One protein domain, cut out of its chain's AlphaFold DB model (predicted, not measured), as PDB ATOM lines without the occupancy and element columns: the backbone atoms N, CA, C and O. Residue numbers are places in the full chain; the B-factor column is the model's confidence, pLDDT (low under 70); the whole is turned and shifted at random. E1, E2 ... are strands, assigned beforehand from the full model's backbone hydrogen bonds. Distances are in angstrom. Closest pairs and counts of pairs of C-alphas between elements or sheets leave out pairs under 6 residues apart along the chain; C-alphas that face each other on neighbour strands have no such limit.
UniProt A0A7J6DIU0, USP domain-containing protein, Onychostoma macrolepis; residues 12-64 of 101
ATOM      1  N   PRO A  12     141.441 128.154 127.719       86.38
ATOM      2  CA  PRO A  12     142.074 128.475 128.990       86.38
ATOM      3  C   PRO A  12     141.150 129.327 129.875       86.38
ATOM      4  O   PRO A  12     140.419 130.189 129.392       86.38
ATOM      5  N   LEU A  13     141.205 129.101 131.193       85.38
ATOM      6  CA  LEU A  13     140.457 129.902 132.174       85.38
ATOM      7  C   LEU A  13     141.050 131.309 132.341       85.38
ATOM      8  O   LEU A  13     140.311 132.256 132.584       85.38
ATOM      9  N   HIS A  14     142.369 131.430 132.205       90.50
ATOM     10  CA  HIS A  14     143.103 132.688 132.256       90.50
ATOM     11  C   HIS A  14     143.910 132.816 130.970       90.50
ATOM     12  O   HIS A  14     144.608 131.876 130.586       90.50
ATOM     13  N   LEU A  15     143.788 133.955 130.302       91.12
ATOM     14  CA  LEU A  15     144.485 134.261 129.067       91.12
ATOM     15  C   LEU A  15     145.158 135.621 129.211       91.12
ATOM     16  O   LEU A  15     144.483 136.644 129.300       91.12
ATOM     17  N   SER A  16     146.483 135.613 129.182       95.50
ATOM     18  CA  SER A  16     147.302 136.820 129.151       95.50
ATOM     19  C   SER A  16     147.624 137.146 127.695       95.50
ATOM     20  O   SER A  16     148.231 136.334 126.991       95.50
ATOM     21  N   LEU A  17     147.194 138.313 127.218       93.50
ATOM     22  CA  LEU A  17     147.472 138.787 125.865       93.50
ATOM     23  C   LEU A  17     148.092 140.180 125.943       93.50
ATOM     24  O   LEU A  17     147.431 141.137 126.336       93.50
ATOM     25  N   GLN A  18     149.353 140.291 125.524       93.69
ATOM     26  CA  GLN A  18     150.137 141.525 125.640       93.69
ATOM     27  C   GLN A  18     150.177 142.019 127.098       93.69
ATOM     28  O   GLN A  18     150.714 141.324 127.952       93.69
ATOM     29  N   GLU A  19     149.612 143.195 127.373       95.00
ATOM     30  CA  GLU A  19     149.551 143.820 128.701       95.00
ATOM     31  C   GLU A  19     148.170 143.655 129.367       95.00
ATOM     32  O   GLU A  19     147.820 144.394 130.285       95.00
ATOM     33  N   GLN A  20     147.342 142.726 128.877       95.81
ATOM     34  CA  GLN A  20     145.960 142.546 129.318       95.81
ATOM     35  C   GLN A  20     145.706 141.122 129.807       95.81
ATOM     36  O   GLN A  20     146.069 140.143 129.154       95.81
ATOM     37  N   GLU A  21     144.997 141.025 130.928       94.88
ATOM     38  CA  GLU A  21     144.585 139.763 131.536       94.88
ATOM     39  C   GLU A  21     143.093 139.523 131.318       94.88
ATOM     40  O   GLU A  21     142.250 140.361 131.647       94.88
ATOM     41  N   TYR A  22     142.762 138.345 130.795       90.69
ATOM     42  CA  TYR A  22     141.395 137.911 130.548       90.69
ATOM     43  C   TYR A  22     141.080 136.673 131.379       90.69
ATOM     44  O   TYR A  22     141.829 135.698 131.389       90.69
ATOM     45  N   CYS A  23     139.929 136.692 132.044       87.44
ATOM     46  CA  CYS A  23     139.388 135.533 132.743       87.44
ATOM     47  C   CYS A  23     138.142 135.039 132.013       87.44
ATOM     48  O   CYS A  23     137.234 135.821 131.718       87.44
ATOM     49  N   LEU A  24     138.071 133.735 131.763       87.75
ATOM     50  CA  LEU A  24     136.893 133.110 131.188       87.75
ATOM     51  C   LEU A  24     135.710 133.280 132.146       87.75
ATOM     52  O   LEU A  24     135.748 132.859 133.304       87.75
ATOM     53  N   TYR A  25     134.651 133.899 131.638       88.75
ATOM     54  CA  TYR A  25     133.437 134.164 132.404       88.75
ATOM     55  C   TYR A  25     132.291 133.227 132.024       88.75
ATOM     56  O   TYR A  25     131.544 132.775 132.890       88.75
ATOM     57  N   ALA A  26     132.160 132.921 130.734       89.88
ATOM     58  CA  ALA A  26     131.103 132.068 130.220       89.88
ATOM     59  C   ALA A  26     131.541 131.319 128.958       89.88
ATOM     60  O   ALA A  26     132.412 131.777 128.218       89.88
ATOM     61  N   VAL A  27     130.894 130.183 128.706       90.06
ATOM     62  CA  VAL A  27     131.037 129.351 127.510       90.06
ATOM     63  C   VAL A  27     129.644 129.051 126.974       90.06
ATOM     64  O   VAL A  27     128.786 128.574 127.711       90.06
ATOM     65  N   ILE A  28     129.418 129.304 125.686       92.50
ATOM     66  CA  ILE A  28     128.192 128.898 124.996       92.50
ATOM     67  C   ILE A  28     128.506 127.642 124.196       92.50
ATOM     68  O   ILE A  28     129.379 127.640 123.328       92.50
ATOM     69  N   ASN A  29     127.767 126.581 124.481       90.19
ATOM     70  CA  ASN A  29     127.904 125.305 123.812       90.19
ATOM     71  C   ASN A  29     126.800 125.153 122.776       90.19
ATOM     72  O   ASN A  29     125.674 125.601 122.968       90.19
ATOM     73  N   HIS A  30     127.127 124.472 121.686       91.69
ATOM     74  CA  HIS A  30     126.161 124.059 120.684       91.69
ATOM     75  C   HIS A  30     126.318 122.558 120.466       91.69
ATOM     76  O   HIS A  30     127.397 122.105 120.068       91.69
ATOM     77  N   SER A  31     125.263 121.783 120.674       89.50
ATOM     78  CA  SER A  31     125.195 120.367 120.306       89.50
ATOM     79  C   SER A  31     124.451 120.203 118.974       89.50
ATOM     80  O   SER A  31     123.782 121.118 118.510       89.50
ATOM     81  N   GLY A  32     124.621 119.070 118.294       90.06
ATOM     82  CA  GLY A  32     123.970 118.817 117.003       90.06
ATOM     83  C   GLY A  32     124.670 119.446 115.791       90.06
ATOM     84  O   GLY A  32     125.840 119.837 115.845       90.06
ATOM     85  N   SER A  33     123.951 119.474 114.672       88.12
ATOM     86  CA  SER A  33     124.429 119.880 113.345       88.12
ATOM     87  C   SER A  33     124.350 121.394 113.132       88.12
ATOM     88  O   SER A  33     123.730 122.112 113.906       88.12
ATOM     89  N   ARG A  34     124.903 121.900 112.023       84.12
ATOM     90  CA  ARG A  34     124.767 123.323 111.659       84.12
ATOM     91  C   ARG A  34     123.322 123.755 111.339       84.12
ATOM     92  O   ARG A  34     123.040 124.943 111.407       84.12
ATOM     93  N   PHE A  35     122.433 122.825 110.982       87.62
ATOM     94  CA  PHE A  35     121.043 123.130 110.612       87.62
ATOM     95  C   PHE A  35     120.040 122.885 111.744       87.62
ATOM     96  O   PHE A  35     118.955 123.457 111.739       87.62
ATOM     97  N   ARG A  36     120.391 122.018 112.697       89.44
ATOM     98  CA  ARG A  36     119.573 121.650 113.855       89.44
ATOM     99  C   ARG A  36     120.490 121.294 115.010       89.44
ATOM    100  O   ARG A  36     121.332 120.406 114.845       89.44
ATOM    101  N   GLY A  37     120.284 121.930 116.153       91.94
ATOM    102  CA  GLY A  37     121.092 121.737 117.344       91.94
ATOM    103  C   GLY A  37     120.462 122.379 118.569       91.94
ATOM    104  O   GLY A  37     119.372 122.942 118.477       91.94
ATOM    105  N   HIS A  38     121.155 122.268 119.698       95.06
ATOM    106  CA  HIS A  38     120.729 122.822 120.978       95.06
ATOM    107  C   HIS A  38     121.831 123.691 121.564       95.06
ATOM    108  O   HIS A  38     123.010 123.340 121.461       95.06
ATOM    109  N   TYR A  39     121.452 124.820 122.152       93.94
ATOM    110  CA  TYR A  39     122.389 125.739 122.778       93.94
ATOM    111  C   TYR A  39     122.243 125.676 124.291       93.94
ATOM    112  O   TYR A  39     121.149 125.821 124.821       93.94
ATOM    113  N   THR A  40     123.368 125.522 124.978       94.25
ATOM    114  CA  THR A  40     123.449 125.664 126.433       94.25
ATOM    115  C   THR A  40     124.523 126.681 126.776       94.25
ATOM    116  O   THR A  40     125.424 126.947 125.974       94.25
ATOM    117  N   ALA A  41     124.445 127.269 127.962       93.00
ATOM    118  CA  ALA A  41     125.456 128.202 128.440       93.00
ATOM    119  C   ALA A  41     125.987 127.745 129.790       93.00
ATOM    120  O   ALA A  41     125.228 127.306 130.644       93.00
ATOM    121  N   VAL A  42     127.290 127.872 129.997       92.62
ATOM    122  CA  VAL A  42     127.909 127.709 131.309       92.62
ATOM    123  C   VAL A  42     128.516 129.047 131.690       92.62
ATOM    124  O   VAL A  42     129.301 129.589 130.916       92.62
ATOM    125  N   SER A  43     128.175 129.600 132.849       93.44
ATOM    126  CA  SER A  43     128.752 130.866 133.313       93.44
ATOM    127  C   SER A  43     129.148 130.819 134.776       93.44
ATOM    128  O   SER A  43     128.515 130.136 135.585       93.44
ATOM    129  N   ARG A  44     130.178 131.592 135.116       89.88
ATOM    130  CA  ARG A  44     130.615 131.787 136.491       89.88
ATOM    131  C   ARG A  44     129.752 132.843 137.166       89.88
ATOM    132  O   ARG A  44     129.644 133.970 136.692       89.88
ATOM    133  N   SER A  45     129.163 132.485 138.292       88.88
ATOM    134  CA  SER A  45     128.454 133.419 139.152       88.88
ATOM    135  C   SER A  45     129.446 134.354 139.841       88.88
ATOM    136  O   SER A  45     130.465 133.923 140.383       88.88
ATOM    137  N   LEU A  46     129.148 135.654 139.822       86.44
ATOM    138  CA  LEU A  46     129.968 136.669 140.488       86.44
ATOM    139  C   LEU A  46     129.741 136.708 142.006       86.44
ATOM    140  O   LEU A  46     130.551 137.291 142.720       86.44
ATOM    141  N   THR A  47     128.654 136.110 142.505       92.56
ATOM    142  CA  THR A  47     128.292 136.168 143.929       92.56
ATOM    143  C   THR A  47     128.957 135.073 144.750       92.56
ATOM    144  O   THR A  47     129.318 135.311 145.898       92.56
ATOM    145  N   ASP A  48     129.135 133.880 144.183       89.75
ATOM    146  CA  ASP A  48     129.686 132.709 144.882       89.75
ATOM    147  C   ASP A  48     130.874 132.058 144.155       89.75
ATOM    148  O   ASP A  48     131.424 131.071 144.643       89.75
ATOM    149  N   ASN A  49     131.304 132.619 143.018       85.06
ATOM    150  CA  ASN A  49     132.394 132.110 142.181       85.06
ATOM    151  C   ASN A  49     132.193 130.671 141.668       85.06
ATOM    152  O   ASN A  49     133.155 130.046 141.213       85.06
ATOM    153  N   LYS A  50     130.962 130.148 141.694       87.44
ATOM    154  CA  LYS A  50     130.627 128.815 141.182       87.44
ATOM    155  C   LYS A  50     130.218 128.866 139.716       87.44
ATOM    156  O   LYS A  50     129.808 129.905 139.200       87.44
ATOM    157  N   TRP A  51     130.319 127.729 139.038       90.62
ATOM    158  CA  TRP A  51     129.878 127.582 137.653       90.62
ATOM    159  C   TRP A  51     128.474 126.996 137.599       90.62
ATOM    160  O   TRP A  51     128.161 126.045 138.314       90.62
ATOM    161  N   TYR A  52     127.646 127.550 136.721       90.56
ATOM    162  CA  TYR A  52     126.273 127.114 136.508       90.56
ATOM    163  C   TYR A  52     126.041 126.819 135.035       90.56
ATOM    164  O   TYR A  52     126.447 127.607 134.183       90.56
ATOM    165  N   CYS A  53     125.378 125.700 134.755       93.62
ATOM    166  CA  CYS A  53     124.887 125.342 133.434       93.62
ATOM    167  C   CYS A  53     123.427 125.785 133.298       93.62
ATOM    168  O   CYS A  53     122.602 125.515 134.171       93.62
ATOM    169  N   PHE A  54     123.129 126.459 132.196       94.12
ATOM    170  CA  PHE A  54     121.824 126.964 131.805       94.12
ATOM    171  C   PHE A  54     121.379 126.207 130.555       94.12
ATOM    172  O   PHE A  54     122.020 126.286 129.501       94.12
ATOM    173  N   ASP A  55     120.283 125.474 130.701       95.06
ATOM    174  CA  ASP A  55     119.673 124.633 129.680       95.06
ATOM    175  C   ASP A  55     118.165 124.924 129.647       95.06
ATOM    176  O   ASP A  55     117.390 124.424 130.468       95.06
ATOM    177  N   ASP A  56     117.767 125.825 128.748       96.06
ATOM    178  CA  ASP A  56     116.429 126.408 128.659       96.06
ATOM    179  C   ASP A  56     115.909 126.935 130.010       96.06
ATOM    180  O   ASP A  56     116.274 128.019 130.462       96.06
ATOM    181  N   ARG A  57     115.027 126.176 130.667       95.69
ATOM    182  CA  ARG A  57     114.415 126.533 131.958       95.69
ATOM    183  C   ARG A  57     115.142 125.919 133.153       95.69
ATOM    184  O   ARG A  57     114.733 126.140 134.291       95.69
ATOM    185  N   ARG A  58     116.162 125.096 132.912       94.94
ATOM    186  CA  ARG A  58     116.906 124.363 133.936       94.94
ATOM    187  C   ARG A  58     118.227 125.067 134.207       94.94
ATOM    188  O   ARG A  58     118.959 125.415 133.286       94.94
ATOM    189  N   VAL A  59     118.529 125.239 135.491       95.19
ATOM    190  CA  VAL A  59     119.810 125.763 135.968       95.19
ATOM    191  C   VAL A  59     120.401 124.748 136.934       95.19
ATOM    192  O   VAL A  59     119.726 124.331 137.877       95.19
ATOM    193  N   THR A  60     121.642 124.330 136.701       93.12
ATOM    194  CA  THR A  60     122.342 123.357 137.548       93.12
ATOM    195  C   THR A  60     123.731 123.861 137.922       93.12
ATOM    196  O   THR A  60     124.457 124.399 137.094       93.12
ATOM    197  N   GLU A  61     124.111 123.705 139.192       92.31
ATOM    198  CA  GLU A  61     125.483 123.971 139.638       92.31
ATOM    199  C   GLU A  61     126.419 122.883 139.097       92.31
ATOM    200  O   GLU A  61     126.165 121.687 139.275       92.31
ATOM    201  N   GLN A  62     127.527 123.283 138.475       82.25
ATOM    202  CA  GLN A  62     128.556 122.360 138.016       82.25
ATOM    203  C   GLN A  62     129.466 121.998 139.195       82.25
ATOM    204  O   GLN A  62     130.330 122.775 139.610       82.25
ATOM    205  N   ARG A  63     129.261 120.807 139.768       71.69
ATOM    206  CA  ARG A  63     130.082 120.312 140.882       71.69
ATOM    207  C   ARG A  63     131.518 120.117 140.406       71.69
ATOM    208  O   ARG A  63     131.778 119.358 139.480       71.69
ATOM    209  N   SER A  64     132.450 120.810 141.047       55.12
ATOM    210  CA  SER A  64     133.873 120.680 140.744       55.12
ATOM    211  C   SER A  64     134.399 119.363 141.323       55.12
ATOM    212  O   SER A  64     134.523 119.229 142.537       55.12
TER     213      SER A  64
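What this domain is: This is residues 12 to 64 of the 101 residues of the protein "USP domain-containing protein" of Onychostoma macrolepis (UniProt A0A7J6DIU0). One bare, twisted wall of four strands, E3 E4 E5 E6 in that order, is joined at one end of E3 to a separate small hairpin, E1 and E2; the hairpin tip, residues 16 to 21, and the E3-E4 turn, residues 32 to 37, stick out. The 53 printed residues hold six named strands, E1 to E6 in chain order, and no named helix: all strand, both sheets antiparallel. The whole is loose, radius of gyration of the C-alphas 13.8 A, spanning 40 by 28 by 16 A.

Where its parts are: E3, residues 26 to 32, begins at C-alpha 26 (131.103, 132.068, 130.220) and is 20.0 A long. E4, 37 to 44, is 23.6 A; E5, 51 to 55, 13.3 A. E6, 58 to 61, ends at C-alpha 61 (125.483, 123.971, 139.638). E1 is residues 14 to 17, E2 20 to 23.

How they stand to each other: E3 to E6 form a meander, each strand the antiparallel neighbour of the one before. N 29 and O 40 are 2.8 A apart, N 54 and O 41 2.7 A, N 53 and O 60 2.8 A. E2 runs on into E3 at 57 degrees. In the hairpin E1 and E2, N 15 and O 22 are 2.8 A apart. E1 is apart from E3.

The domain as a whole: The C-alphas farthest apart, Glu 19 and Arg 36, are 40.1 A apart. The printed part has no cut and no long link. Residue 64 is under pLDDT 70.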